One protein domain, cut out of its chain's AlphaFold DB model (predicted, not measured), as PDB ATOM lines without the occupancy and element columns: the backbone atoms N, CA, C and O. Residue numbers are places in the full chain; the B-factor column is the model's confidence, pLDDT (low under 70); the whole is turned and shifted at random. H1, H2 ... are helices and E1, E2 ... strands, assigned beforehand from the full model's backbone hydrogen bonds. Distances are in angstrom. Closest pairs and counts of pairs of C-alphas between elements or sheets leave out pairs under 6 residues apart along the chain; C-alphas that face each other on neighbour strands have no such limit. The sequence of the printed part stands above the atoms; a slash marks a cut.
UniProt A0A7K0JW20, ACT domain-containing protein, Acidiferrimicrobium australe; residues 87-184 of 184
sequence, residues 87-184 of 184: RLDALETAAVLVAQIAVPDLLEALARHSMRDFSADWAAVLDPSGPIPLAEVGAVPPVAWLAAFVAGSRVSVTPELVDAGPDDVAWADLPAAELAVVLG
ATOM      1  N   ARG A  87       7.909  58.057 -29.258       83.56
ATOM      2  CA  ARG A  87       8.387  58.741 -28.050       83.56
ATOM      3  C   ARG A  87       7.861  58.079 -26.784       83.56
ATOM      4  O   ARG A  87       8.576  58.063 -25.783       83.56
ATOM      5  N   LEU A  88       6.622  57.590 -26.816       85.12
ATOM      6  CA  LEU A  88       6.048  56.845 -25.704       85.12
ATOM      7  C   LEU A  88       6.730  55.482 -25.584       85.12
ATOM      8  O   LEU A  88       7.174  55.153 -24.490       85.12
ATOM      9  N   ASP A  89       6.919  54.769 -26.695       84.88
ATOM     10  CA  ASP A  89       7.625  53.483 -26.715       84.88
ATOM     11  C   ASP A  89       9.060  53.633 -26.200       84.88
ATOM     12  O   ASP A  89       9.462  52.909 -25.292       84.88
ATOM     13  N   ALA A  90       9.800  54.662 -26.632       88.62
ATOM     14  CA  ALA A  90      11.132  54.941 -26.091       88.62
ATOM     15  C   ALA A  90      11.121  55.217 -24.571       88.62
ATOM     16  O   ALA A  90      12.037  54.808 -23.850       88.62
ATOM     17  N   LEU A  91      10.093  55.910 -24.061       92.31
ATOM     18  CA  LEU A  91       9.935  56.168 -22.627       92.31
ATOM     19  C   LEU A  91       9.597  54.885 -21.850       92.31
ATOM     20  O   LEU A  91      10.140  54.668 -20.764       92.31
ATOM     21  N   GLU A  92       8.731  54.034 -22.396       91.00
ATOM     22  CA  GLU A  92       8.392  52.730 -21.828       91.00
ATOM     23  C   GLU A  92       9.600  51.792 -21.830       91.00
ATOM     24  O   GLU A  92       9.916  51.210 -20.791       91.00
ATOM     25  N   THR A  93      10.339  51.721 -22.939       93.44
ATOM     26  CA  THR A  93      11.607  50.994 -23.050       93.44
ATOM     27  C   THR A  93      12.582  51.470 -21.973       93.44
ATOM     28  O   THR A  93      13.099  50.654 -21.209       93.44
ATOM     29  N   ALA A  94      12.774  52.782 -21.799       95.31
ATOM     30  CA  ALA A  94      13.634  53.310 -20.738       95.31
ATOM     31  C   ALA A  94      13.178  52.875 -19.331       95.31
ATOM     32  O   ALA A  94      14.007  52.492 -18.501       95.31
ATOM     33  N   ALA A  95      11.869  52.891 -19.057       96.50
ATOM     34  CA  ALA A  95      11.320  52.437 -17.782       96.50
ATOM     35  C   ALA A  95      11.547  50.933 -17.553       96.50
ATOM     36  O   ALA A  95      11.946  50.535 -16.456       96.50
ATOM     37  N   VAL A  96      11.349  50.105 -18.586       96.25
ATOM     38  CA  VAL A  96      11.604  48.660 -18.538       96.25
ATOM     39  C   VAL A  96      13.076  48.381 -18.259       96.25
ATOM     40  O   VAL A  96      13.371  47.569 -17.383       96.25
ATOM     41  N   LEU A  97      13.996  49.060 -18.948       96.56
ATOM     42  CA  LEU A  97      15.436  48.870 -18.759       96.56
ATOM     43  C   LEU A  97      15.870  49.231 -17.334       96.56
ATOM     44  O   LEU A  97      16.531  48.440 -16.667       96.56
ATOM     45  N   VAL A  98      15.448  50.390 -16.820       97.00
ATOM     46  CA  VAL A  98      15.822  50.847 -15.467       97.00
ATOM     47  C   VAL A  98      15.205  49.976 -14.361       97.00
ATOM     48  O   VAL A  98      15.733  49.932 -13.249       97.00
ATOM     49  N   ALA A  99      14.116  49.260 -14.645       97.19
ATOM     50  CA  ALA A  99      13.492  48.339 -13.698       97.19
ATOM     51  C   ALA A  99      14.241  47.000 -13.539       97.19
ATOM     52  O   ALA A  99      13.963  46.267 -12.585       97.19
ATOM     53  N   GLN A 100      15.171  46.663 -14.442       98.00
ATOM     54  CA  GLN A 100      15.891  45.391 -14.377       98.00
ATOM     55  C   GLN A 100      16.919  45.381 -13.242       98.00
ATOM     56  O   GLN A 100      17.648  46.345 -13.016       98.00
ATOM     57  N   ILE A 101      16.991  44.258 -12.523       97.06
ATOM     58  CA  ILE A 101      17.903  44.085 -11.381       97.06
ATOM     59  C   ILE A 101      19.185  43.365 -11.812       97.06
ATOM     60  O   ILE A 101      20.273  43.707 -11.347       97.06
ATOM     61  N   ALA A 102      19.068  42.357 -12.678       97.44
ATOM     62  CA  ALA A 102      20.201  41.579 -13.153       97.44
ATOM     63  C   ALA A 102      20.628  42.031 -14.553       97.44
ATOM     64  O   ALA A 102      19.799  42.316 -15.414       97.44
ATOM     65  N   VAL A 103      21.943  42.050 -14.788       96.06
ATOM     66  CA  VAL A 103      22.517  42.441 -16.085       96.06
ATOM     67  C   VAL A 103      22.005  41.566 -17.239       96.06
ATOM     68  O   VAL A 103      21.627  42.144 -18.249       96.06
ATOM     69  N   PRO A 104      21.914  40.223 -17.134       96.25
ATOM     70  CA  PRO A 104      21.379  39.414 -18.231       96.25
ATOM     71  C   PRO A 104      19.947  39.800 -18.624       96.25
ATOM     72  O   PRO A 104      19.663  39.941 -19.809       96.25
ATOM     73  N   ASP A 105      19.082  40.062 -17.639       97.69
ATOM     74  CA  ASP A 105      17.694  40.479 -17.878       97.69
ATOM     75  C   ASP A 105      17.632  41.865 -18.541       97.69
ATOM     76  O   ASP A 105      16.816  42.099 -19.430       97.69
ATOM     77  N   LEU A 106      18.535  42.776 -18.154       97.75
ATOM     78  CA  LEU A 106      18.704  44.081 -18.797       97.75
ATOM     79  C   LEU A 106      19.106  43.957 -20.270       97.75
ATOM     80  O   LEU A 106      18.533  44.651 -21.106       97.75
ATOM     81  N   LEU A 107      20.083  43.105 -20.591       97.56
ATOM     82  CA  LEU A 107      20.556  42.938 -21.968       97.56
ATOM     83  C   LEU A 107      19.498  42.264 -22.854       97.56
ATOM     84  O   LEU A 107      19.314  42.671 -23.999       97.56
ATOM     85  N   GLU A 108      18.765  41.292 -22.310       97.56
ATOM     86  CA  GLU A 108      17.632  40.645 -22.981       97.56
ATOM     87  C   GLU A 108      16.493  41.640 -23.251       97.56
ATOM     88  O   GLU A 108      15.964  41.706 -24.363       97.56
ATOM     89  N   ALA A 109      16.138  42.457 -22.252       97.44
ATOM     90  CA  ALA A 109      15.148  43.517 -22.413       97.44
ATOM     91  C   ALA A 109      15.599  44.545 -23.461       97.44
ATOM     92  O   ALA A 109      14.802  44.934 -24.311       97.44
ATOM     93  N   LEU A 110      16.877  44.933 -23.452       96.94
ATOM     94  CA  LEU A 110      17.445  45.858 -24.429       96.94
ATOM     95  C   LEU A 110      17.343  45.323 -25.856       96.94
ATOM     96  O   LEU A 110      16.856  46.046 -26.722       96.94
ATOM     97  N   ALA A 111      17.745  44.074 -26.105       97.06
ATOM     98  CA  ALA A 111      17.632  43.457 -27.426       97.06
ATOM     99  C   ALA A 111      16.168  43.389 -27.887       97.06
ATOM    100  O   ALA A 111      15.832  43.827 -28.985       97.06
ATOM    101  N   ARG A 112      15.271  42.906 -27.021       96.44
ATOM    102  CA  ARG A 112      13.848  42.740 -27.338       96.44
ATOM    103  C   ARG A 112      13.150  44.053 -27.667       96.44
ATOM    104  O   ARG A 112      12.392  44.109 -28.631       96.44
ATOM    105  N   HIS A 113      13.384  45.083 -26.859       94.75
ATOM    106  CA  HIS A 113      12.783  46.393 -27.076       94.75
ATOM    107  C   HIS A 113      13.407  47.104 -28.274       94.75
ATOM    108  O   HIS A 113      12.677  47.681 -29.062       94.75
ATOM    109  N   SER A 114      14.717  46.962 -28.501       93.00
ATOM    110  CA  SER A 114      15.359  47.506 -29.706       93.00
ATOM    111  C   SER A 114      14.785  46.885 -30.983       93.00
ATOM    112  O   SER A 114      14.513  47.601 -31.938       93.00
ATOM    113  N   MET A 115      14.532  45.570 -30.988       91.50
ATOM    114  CA  MET A 115      13.877  44.894 -32.112       91.50
ATOM    115  C   MET A 115      12.465  45.444 -32.364       91.50
ATOM    116  O   MET A 115      12.092  45.704 -33.501       91.50
ATOM    117  N   ARG A 116      11.679  45.653 -31.298       88.56
ATOM    118  CA  ARG A 116      10.314  46.190 -31.392       88.56
ATOM    119  C   ARG A 116      10.293  47.645 -31.863       88.56
ATOM    120  O   ARG A 116       9.563  47.955 -32.796       88.56
ATOM    121  N   ASP A 117      11.076  48.510 -31.225       86.62
ATOM    122  CA  ASP A 117      11.042  49.962 -31.437       86.62
ATOM    123  C   ASP A 117      11.476  50.336 -32.866       86.62
ATOM    124  O   ASP A 117      11.002  51.325 -33.420       86.62
ATOM    125  N   PHE A 118      12.336  49.520 -33.483       84.62
ATOM    126  CA  PHE A 118      12.793  49.689 -34.866       84.62
ATOM    127  C   PHE A 118      12.048  48.803 -35.872       84.62
ATOM    128  O   PHE A 118      12.380  48.829 -37.052       84.62
ATOM    129  N   SER A 119      11.056  48.018 -35.432       83.06
ATOM    130  CA  SER A 119      10.383  47.014 -36.275       83.06
ATOM    131  C   SER A 119      11.365  46.082 -37.007       83.06
ATOM    132  O   SER A 119      11.138  45.701 -38.152       83.06
ATOM    133  N   ALA A 120      12.465  45.740 -36.339       88.94
ATOM    134  CA  ALA A 120      13.520  44.882 -36.856       88.94
ATOM    135  C   ALA A 120      13.116  43.401 -36.766       88.94
ATOM    136  O   ALA A 120      12.309  43.007 -35.917       88.94
ATOM    137  N   ASP A 121      13.713  42.564 -37.606       91.44
ATOM    138  CA  ASP A 121      13.501  41.116 -37.599       91.44
ATOM    139  C   ASP A 121      14.334  40.423 -36.510       91.44
ATOM    140  O   ASP A 121      13.992  39.332 -36.028       91.44
ATOM    141  N   TRP A 122      15.453  41.036 -36.120       95.88
ATOM    142  CA  TRP A 122      16.348  40.523 -35.094       95.88
ATOM    143  C   TRP A 122      17.098  41.638 -34.358       95.88
ATOM    144  O   TRP A 122      17.267  42.756 -34.838       95.88
ATOM    145  N   ALA A 123      17.591  41.313 -33.162       97.31
ATOM    146  CA  ALA A 123      18.483  42.177 -32.397       97.31
ATOM    147  C   ALA A 123      19.442  41.357 -31.532       97.31
ATOM    148  O   ALA A 123      19.096  40.289 -31.023       97.31
ATOM    149  N   ALA A 124      20.647  41.882 -31.326       97.75
ATOM    150  CA  ALA A 124      21.668  41.270 -30.494       97.75
ATOM    151  C   ALA A 124      22.445  42.312 -29.687       97.75
ATOM    152  O   ALA A 124      22.772  43.392 -30.182       97.75
ATOM    153  N   VAL A 125      22.804  41.950 -28.454       97.69
ATOM    154  CA  VAL A 125      23.818  42.666 -27.675       97.69
ATOM    155  C   VAL A 125      25.080  41.824 -27.662       97.69
ATOM    156  O   VAL A 125      25.037  40.659 -27.271       97.69
ATOM    157  N   LEU A 126      26.212  42.397 -28.060       95.62
ATOM    158  CA  LEU A 126      27.486  41.687 -28.102       95.62
ATOM    159  C   LEU A 126      28.594  42.437 -27.369       95.62
ATOM    160  O   LEU A 126      28.680  43.663 -27.399       95.62
ATOM    161  N   ASP A 127      29.476  41.654 -26.755       94.44
ATOM    162  CA  ASP A 127      30.858  42.054 -26.520       94.44
ATOM    163  C   ASP A 127      31.627  41.790 -27.830       94.44
ATOM    164  O   ASP A 127      31.698  40.633 -28.254       94.44
ATOM    165  N   PRO A 128      32.208  42.808 -28.491       84.38
ATOM    166  CA  PRO A 128      32.963  42.623 -29.732       84.38
ATOM    167  C   PRO A 128      34.187  41.703 -29.601       84.38
ATOM    168  O   PRO A 128      34.676  41.191 -30.607       84.38
ATOM    169  N   SER A 129      34.688  41.498 -28.381       84.19
ATOM    170  CA  SER A 129      35.770  40.554 -28.072       84.19
ATOM    171  C   SER A 129      35.247  39.174 -27.651       84.19
ATOM    172  O   SER A 129      36.027  38.226 -27.514       84.19
ATOM    173  N   GLY A 130      33.939  39.061 -27.421       87.69
ATOM    174  CA  GLY A 130      33.265  37.868 -26.940       87.69
ATOM    175  C   GLY A 130      33.009  36.840 -28.048       87.69
ATOM    176  O   GLY A 130      32.818  37.192 -29.212       87.69
ATOM    177  N   PRO A 131      32.981  35.537 -27.713       88.62
ATOM    178  CA  PRO A 131      32.749  34.481 -28.695       88.62
ATOM    179  C   PRO A 131      31.269  34.291 -29.056       88.62
ATOM    180  O   PRO A 131      30.980  33.575 -30.010       88.62
ATOM    181  N   ILE A 132      30.342  34.864 -28.279       92.75
ATOM    182  CA  ILE A 132      28.888  34.739 -28.445       92.75
ATOM    183  C   ILE A 132      28.193  36.062 -28.081       92.75
ATOM    184  O   ILE A 132      28.743  36.817 -27.272       92.75
ATOM    185  N   PRO A 133      26.991  36.333 -28.623       94.44
ATOM    186  CA  PRO A 133      26.137  37.407 -28.129       94.44
ATOM    187  C   PRO A 133      25.796  37.215 -26.646       94.44
ATOM    188  O   PRO A 133      25.669  36.093 -26.155       94.44
ATOM    189  N   LEU A 134      25.649  38.328 -25.933       96.69
ATOM    190  CA  LEU A 134      25.201  38.368 -24.541       96.69
ATOM    191  C   LEU A 134      23.671  38.322 -24.425       96.69
ATOM    192  O   LEU A 134      23.160  37.896 -23.394       96.69
ATOM    193  N   ALA A 135      22.966  38.758 -25.470       97.69
ATOM    194  CA  ALA A 135      21.525  38.622 -25.649       97.69
ATOM    195  C   ALA A 135      21.202  38.551 -27.148       97.69
ATOM    196  O   ALA A 135      21.887  39.192 -27.952       97.69
ATOM    197  N   GLU A 136      20.170  37.792 -27.513       97.12
ATOM    198  CA  GLU A 136      19.725  37.604 -28.896       97.12
ATOM    199  C   GLU A 136      18.204  37.431 -28.962       97.12
ATOM    200  O   GLU A 136      17.610  36.679 -28.191       97.12
ATOM    201  N   VAL A 137      17.565  38.120 -29.905       97.25
ATOM    202  CA  VAL A 137      16.133  37.993 -30.187       97.25
ATOM    203  C   VAL A 137      15.952  37.908 -31.700       97.25
ATOM    204  O   VAL A 137      16.553  38.683 -32.437       97.25
ATOM    205  N   GLY A 138      15.136  36.960 -32.165       95.00
ATOM    206  CA  GLY A 138      14.904  36.739 -33.596       95.00
ATOM    207  C   GLY A 138      15.972  35.868 -34.266       95.00
ATOM    208  O   GLY A 138      16.659  35.078 -33.616       95.00
ATOM    209  N   ALA A 139      16.077  35.970 -35.592       92.94
ATOM    210  CA  ALA A 139      16.997  35.176 -36.410       92.94
ATOM    211  C   ALA A 139      18.363  35.871 -36.565       92.94
ATOM    212  O   ALA A 139      18.743  36.294 -37.654       92.94
ATOM    213  N   VAL A 140      19.100  35.987 -35.459       94.56
ATOM    214  CA  VAL A 140      20.357  36.746 -35.395       94.56
ATOM    215  C   VAL A 140      21.453  36.152 -36.313       94.56
ATOM    216  O   VAL A 140      21.703  34.941 -36.274       94.56
ATOM    217  N   PRO A 141      22.153  36.979 -37.124       93.44
ATOM    218  CA  PRO A 141      23.282  36.541 -37.949       93.44
ATOM    219  C   PRO A 141      24.464  35.961 -37.145       93.44
ATOM    220  O   PRO A 141      24.601  36.206 -35.947       93.44
ATOM    221  N   PRO A 142      25.404  35.239 -37.790       93.25
ATOM    222  CA  PRO A 142      26.570  34.685 -37.103       93.25
ATOM    223  C   PRO A 142      27.410  35.752 -36.383       93.25
ATOM    224  O   PRO A 142      27.771  36.770 -36.972       93.25
ATOM    225  N   VAL A 143      27.833  35.466 -35.147       91.25
ATOM    226  CA  VAL A 143      28.602  36.397 -34.291       91.25
ATOM    227  C   VAL A 143      29.852  36.981 -34.960       91.25
ATOM    228  O   VAL A 143      30.171  38.147 -34.762       91.25
ATOM    229  N   ALA A 144      30.539  36.206 -35.804       91.12
ATOM    230  CA  ALA A 144      31.717  36.680 -36.526       91.12
ATOM    231  C   ALA A 144      31.383  37.811 -37.513       91.12
ATOM    232  O   ALA A 144      32.188  38.721 -37.700       91.12
ATOM    233  N   TRP A 145      30.196  37.760 -38.125       92.50
ATOM    234  CA  TRP A 145      29.701  38.823 -38.993       92.50
ATOM    235  C   TRP A 145      29.326  40.061 -38.171       92.50
ATOM    236  O   TRP A 145      29.783  41.153 -38.498       92.50
ATOM    237  N   LEU A 146      28.606  39.884 -37.054       92.56
ATOM    238  CA  LEU A 146      28.234  40.983 -36.149       92.56
ATOM    239  C   LEU A 146      29.461  41.713 -35.590       92.56
ATOM    240  O   LEU A 146      29.530  42.939 -35.633       92.56
ATOM    241  N   ALA A 147      30.462  40.971 -35.111       91.25
ATOM    242  CA  ALA A 147      31.693  41.544 -34.578       91.25
ATOM    243  C   ALA A 147      32.479  42.309 -35.654       91.25
ATOM    244  O   ALA A 147      32.980  43.404 -35.394       91.25
ATOM    245  N   ALA A 148      32.558  41.766 -36.876       90.12
ATOM    246  CA  ALA A 148      33.189  42.449 -38.002       90.12
ATOM    247  C   ALA A 148      32.438  43.732 -38.390       90.12
ATOM    248  O   ALA A 148      33.081  44.753 -38.640       90.12
ATOM    249  N   PHE A 149      31.101  43.693 -38.392       90.44
ATOM    250  CA  PHE A 149      30.257  44.857 -38.643       90.44
ATOM    251  C   PHE A 149      30.504  45.951 -37.600       90.44
ATOM    252  O   PHE A 149      30.915  47.045 -37.967       90.44
ATOM    253  N   VAL A 150      30.385  45.646 -36.302       90.56
ATOM    254  CA  VAL A 150      30.632  46.618 -35.220       90.56
ATOM    255  C   VAL A 150      32.046  47.197 -35.291       90.56
ATOM    256  O   VAL A 150      32.229  48.405 -35.141       90.56
ATOM    257  N   ALA A 151      33.057  46.361 -35.547       88.62
ATOM    258  CA  ALA A 151      34.433  46.824 -35.686       88.62
ATOM    259  C   ALA A 151      34.598  47.795 -36.867       88.62
ATOM    260  O   ALA A 151      35.238  48.838 -36.715       88.62
ATOM    261  N   GLY A 152      34.005  47.486 -38.024       87.69
ATOM    262  CA  GLY A 152      34.013  48.362 -39.196       87.69
ATOM    263  C   GLY A 152      33.257  49.670 -38.958       87.69
ATOM    264  O   GLY A 152      33.759  50.748 -39.291       87.69
ATOM    265  N   SER A 153      32.093  49.593 -38.316       85.50
ATOM    266  CA  SER A 153      31.248  50.751 -38.043       85.50
ATOM    267  C   SER A 153      31.882  51.703 -37.030       85.50
ATOM    268  O   SER A 153      31.899  52.906 -37.276       85.50
ATOM    269  N   ARG A 154      32.522  51.200 -35.960       86.06
ATOM    270  CA  ARG A 154      33.282  52.025 -34.993       86.06
ATOM    271  C   ARG A 154      34.415  52.827 -35.640       86.06
ATOM    272  O   ARG A 154      34.715  53.928 -35.191       86.06
ATOM    273  N   VAL A 155      35.048  52.287 -36.683       81.25
ATOM    274  CA  VAL A 155      36.121  52.972 -37.431       81.25
ATOM    275  C   VAL A 155      35.559  54.014 -38.404       81.25
ATOM    276  O   VAL A 155      36.241  54.988 -38.717       81.25
ATOM    277  N   SER A 156      34.322  53.826 -38.864       68.88
ATOM    278  CA  SER A 156      33.689  54.644 -39.903       68.88
ATOM    279  C   SER A 156      32.873  55.824 -39.360       68.88
ATOM    280  O   SER A 156      32.443  56.662 -40.153       68.88
ATOM    281  N   VAL A 157      32.685  55.933 -38.034       58.09
ATOM    282  CA  VAL A 157      31.956  57.051 -37.407       58.09
ATOM    283  C   VAL A 157      32.663  58.376 -37.706       58.09
ATOM    284  O   VAL A 157      33.608  58.787 -37.033       58.09
ATOM    285  N   THR A 158      32.162  59.073 -38.722       47.91
ATOM    286  CA  THR A 158      32.388  60.503 -38.931       47.91
ATOM    287  C   THR A 158      31.210  61.215 -38.251       47.91
ATOM    288  O   THR A 158      30.082  60.773 -38.458       47.91
ATOM    289  N   PRO A 159      31.395  62.286 -37.453       45.47
ATOM    290  CA  PRO A 159      30.330  62.872 -36.617       45.47
ATOM    291  C   PRO A 159      29.069  63.372 -37.350       45.47
ATOM    292  O   PRO A 159      28.128  63.811 -36.697       45.47
ATOM    293  N   GLU A 160      29.061  63.356 -38.683       36.59
ATOM    294  CA  GLU A 160      28.017  63.935 -39.534       36.59
ATOM    295  C   GLU A 160      27.102  62.894 -40.208       36.59
ATOM    296  O   GLU A 160      26.107  63.289 -40.807       36.59
ATOM    297  N   LEU A 161      27.368  61.587 -40.084       41.25
ATOM    298  CA  LEU A 161      26.463  60.534 -40.566       41.25
ATOM    299  C   LEU A 161      26.344  59.414 -39.530       41.25
ATOM    300  O   LEU A 161      27.278  58.645 -39.319       41.25
ATOM    301  N   VAL A 162      25.161  59.290 -38.932       42.84
ATOM    302  CA  VAL A 162      24.743  58.120 -38.135       42.84
ATOM    303  C   VAL A 162      24.237  56.993 -39.064       42.84
ATOM    304  O   VAL A 162      23.620  56.043 -38.609       42.84
ATOM    305  N   ASP A 163      24.519  57.068 -40.370       43.47
ATOM    306  CA  ASP A 163      23.689  56.431 -41.399       43.47
ATOM    307  C   ASP A 163      24.509  55.726 -42.498       43.47
ATOM    308  O   ASP A 163      24.478  56.102 -43.665       43.47
ATOM    309  N   ALA A 164      25.355  54.758 -42.129       43.94
ATOM    310  CA  ALA A 164      26.127  53.990 -43.119       43.94
ATOM    311  C   ALA A 164      26.426  52.545 -42.678       43.94
ATOM    312  O   ALA A 164      27.559  52.065 -42.792       43.94
ATOM    313  N   GLY A 165      25.416  51.851 -42.147       50.53
ATOM    314  CA  GLY A 165      25.369  50.389 -42.246       50.53
ATOM    315  C   GLY A 165      24.937  49.961 -43.661       50.53
ATOM    316  O   GLY A 165      24.662  50.825 -44.491       50.53
ATOM    317  N   PRO A 166      24.869  48.653 -43.979       56.38
ATOM    318  CA  PRO A 166      23.907  48.186 -44.980       56.38
ATOM    319  C   PRO A 166      22.551  48.844 -44.697       56.38
ATOM    320  O   PRO A 166      22.223  48.983 -43.519       56.38
ATOM    321  N   ASP A 167      21.789  49.206 -45.732       60.16
ATOM    322  CA  ASP A 167      20.541  49.988 -45.609       60.16
ATOM    323  C   ASP A 167      19.525  49.391 -44.600       60.16
ATOM    324  O   ASP A 167      18.672  50.107 -44.085       60.16
ATOM    325  N   ASP A 168      19.683  48.111 -44.241       74.31
ATOM    326  CA  ASP A 168      18.795  47.350 -43.360       74.31
ATOM    327  C   ASP A 168      19.366  47.061 -41.949       74.31
ATOM    328  O   ASP A 168      18.778  46.281 -41.208       74.31
ATOM    329  N   VAL A 169      20.536  47.601 -41.557       86.00
ATOM    330  CA  VAL A 169      21.190  47.242 -40.275       86.00
ATOM    331  C   VAL A 169      21.598  48.467 -39.460       86.00
ATOM    332  O   VAL A 169      22.497  49.223 -39.836       86.00
ATOM    333  N   ALA A 170      21.012  48.591 -38.270       88.69
ATOM    334  CA  ALA A 170      21.297  49.644 -37.305       88.69
ATOM    335  C   ALA A 170      22.145  49.134 -36.129       88.69
ATOM    336  O   ALA A 170      22.148  47.952 -35.773       88.69
ATOM    337  N   TRP A 171      22.888  50.042 -35.493       92.62
ATOM    338  CA  TRP A 171      23.668  49.712 -34.303       92.62
ATOM    339  C   TRP A 171      23.896  50.912 -33.389       92.62
ATOM    340  O   TRP A 171      23.833  52.066 -33.812       92.62
ATOM    341  N   ALA A 172      24.214  50.618 -32.131       92.44
ATOM    342  CA  ALA A 172      24.601  51.601 -31.133       92.44
ATOM    343  C   ALA A 172      25.771  51.095 -30.284       92.44
ATOM    344  O   ALA A 172      25.819  49.931 -29.875       92.44
ATOM    345  N   ASP A 173      26.704  51.998 -29.987       92.75
ATOM    346  CA  ASP A 173      27.836  51.726 -29.106       92.75
ATOM    347  C   ASP A 173      27.457  51.946 -27.632       92.75
ATOM    348  O   ASP A 173      26.830  52.950 -27.287       92.75
ATOM    349  N   LEU A 174      27.870  51.034 -26.747       92.62
ATOM    350  CA  LEU A 174      27.660  51.120 -25.297       92.62
ATOM    351  C   LEU A 174      29.018  51.221 -24.578       92.62
ATOM    352  O   LEU A 174      29.459  50.266 -23.928       92.62
ATOM    353  N   PRO A 175      29.705  52.377 -24.660       89.75
ATOM    354  CA  PRO A 175      31.120  52.489 -24.304       89.75
ATOM    355  C   PRO A 175      31.401  52.217 -22.823       89.75
ATOM    356  O   PRO A 175      32.439  51.659 -22.491       89.75
ATOM    357  N   ALA A 176      30.474  52.562 -21.923       90.06
ATOM    358  CA  ALA A 176      30.645  52.333 -20.486       90.06
ATOM    359  C   ALA A 176      30.690  50.842 -20.104       90.06
ATOM    360  O   ALA A 176      31.242  50.501 -19.060       90.06
ATOM    361  N   ALA A 177      30.102  49.974 -20.931       91.75
ATOM    362  CA  ALA A 177      30.085  48.527 -20.737       91.75
ATOM    363  C   ALA A 177      30.978  47.784 -21.748       91.75
ATOM    364  O   ALA A 177      31.054  46.563 -21.691       91.75
ATOM    365  N   GLU A 178      31.627  48.509 -22.667       93.56
ATOM    366  CA  GLU A 178      32.381  47.961 -23.806       93.56
ATOM    367  C   GLU A 178      31.543  47.055 -24.737       93.56
ATOM    368  O   GLU A 178      32.083  46.238 -25.479       93.56
ATOM    369  N   LEU A 179      30.220  47.244 -24.756       95.81
ATOM    370  CA  LEU A 179      29.278  46.456 -25.562       95.81
ATOM    371  C   LEU A 179      28.813  47.217 -26.810       95.81
ATOM    372  O   LEU A 179      29.059  48.415 -26.960       95.81
ATOM    373  N   ALA A 180      28.095  46.520 -27.683       95.62
ATOM    374  CA  ALA A 180      27.323  47.108 -28.769       95.62
ATOM    375  C   ALA A 180      25.952  46.432 -28.884       95.62
ATOM    376  O   ALA A 180      25.821  45.238 -28.601       95.62
ATOM    377  N   VAL A 181      24.950  47.193 -29.320       95.94
ATOM    378  CA  VAL A 181      23.650  46.674 -29.769       95.94
ATOM    379  C   VAL A 181      23.627  46.736 -31.287       95.94
ATOM    380  O   VAL A 181      24.017  47.755 -31.853       95.94
ATOM    381  N   VAL A 182      23.185  45.666 -31.939       95.44
ATOM    382  CA  VAL A 182      23.028  45.590 -33.397       95.44
ATOM    383  C   VAL A 182      21.673  44.969 -33.697       95.44
ATOM    384  O   VAL A 182      21.278  44.017 -33.026       95.44
ATOM    385  N   LEU A 183      20.970  45.503 -34.687       94.81
ATOM    386  CA  LEU A 183      19.648  45.046 -35.097       94.81
ATOM    387  C   LEU A 183      19.447  45.242 -36.602       94.81
ATOM    388  O   LEU A 183      20.149  46.044 -37.220       94.81
ATOM    389  N   GLY A 184      18.475  44.531 -37.156       90.19
ATOM    390  CA  GLY A 184      18.038  44.643 -38.543       90.19
ATOM    391  C   GLY A 184      17.142  43.486 -38.921       90.19
ATOM    392  O   GLY A 184      16.429  42.979 -38.027       90.19
TER     393      GLY A 184
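AT A GLANCE: This is residues 87 to 184 of the 184 residues of the protein "ACT domain-containing protein" of Acidiferrimicrobium australe (UniProt A0A7K0JW20). Look first for a four-stranded antiparallel sheet in the middle, with H2 packed slantwise over one face and H3 crossing the other. H2, the sheet and H3 make three layers, helices on both faces of a sheet, and H1 lies side by side with H2 but is not on the sheet. The printed part has 98 residues, in the order H1 H2 E1 E2 H3 E3 E4; the sheet's order is E2 E1 E4 E3 and the class is mixed, helices and strands. It is compact, with a radius of gyration of the C-alphas of 13.0 A, and rounded, spanning 33 by 31 by 27 A.

HOW THE PARTS SIT: Begin at inner strands E1, residues 122 to 126, and E4, residues 179 to 183, where N 124 and O 182 are 2.8 A apart, within hydrogen-bond range. Edge strand E2, residues 133 to 138, forms a hairpin with E1; look at N 123 and O 137, 2.9 A. Edge strand E3, residues 170 to 174, forms one with E4; look at N 172 and O 181, 2.9 A. H2, residues 103 to 117, is on the sheet over E2 and E1, at a height of 8.0 A; its closest C-alphas to E2 are those of Glu 108 and Ala 135, 5.1 A. On the opposite face H3, residues 143 to 156, runs across the strands, at 76 degrees to E4 on the local plane; its closest C-alphas to E4 are Val 150 and Ala 180, 7.3 A. H1, residues 87 to 98, is not on the sheet but touches H2 in a helical hairpin, a shallow tilt of 10 degrees, opposite ways, closest at the C-alphas of Leu 97 and Leu 106, 5.8 A. In H1, H2 and H3 every O i to N i+4 pair is within hydrogen-bond range.

IN THESE COORDINATES: Find C-alpha 87 at (8.387, 58.741, -28.050), where H1 begins its 16.6 A. H2 measures 20.6 A and H3 19.8 A; E1, E2, E3 and E4 measure 13.2, 12.5, 13.7 and 13.6 A. E4 ends at C-alpha 183, (19.648, 45.046, -35.097).

THE WHOLE: The C-alphas farthest apart, Ile 101 and Glu 160, are 35.9 A apart. The printed part has no cut, and the link from H3 to E3, residues 157 to 169, is long. Residues 156 to 167 have pLDDT under 70.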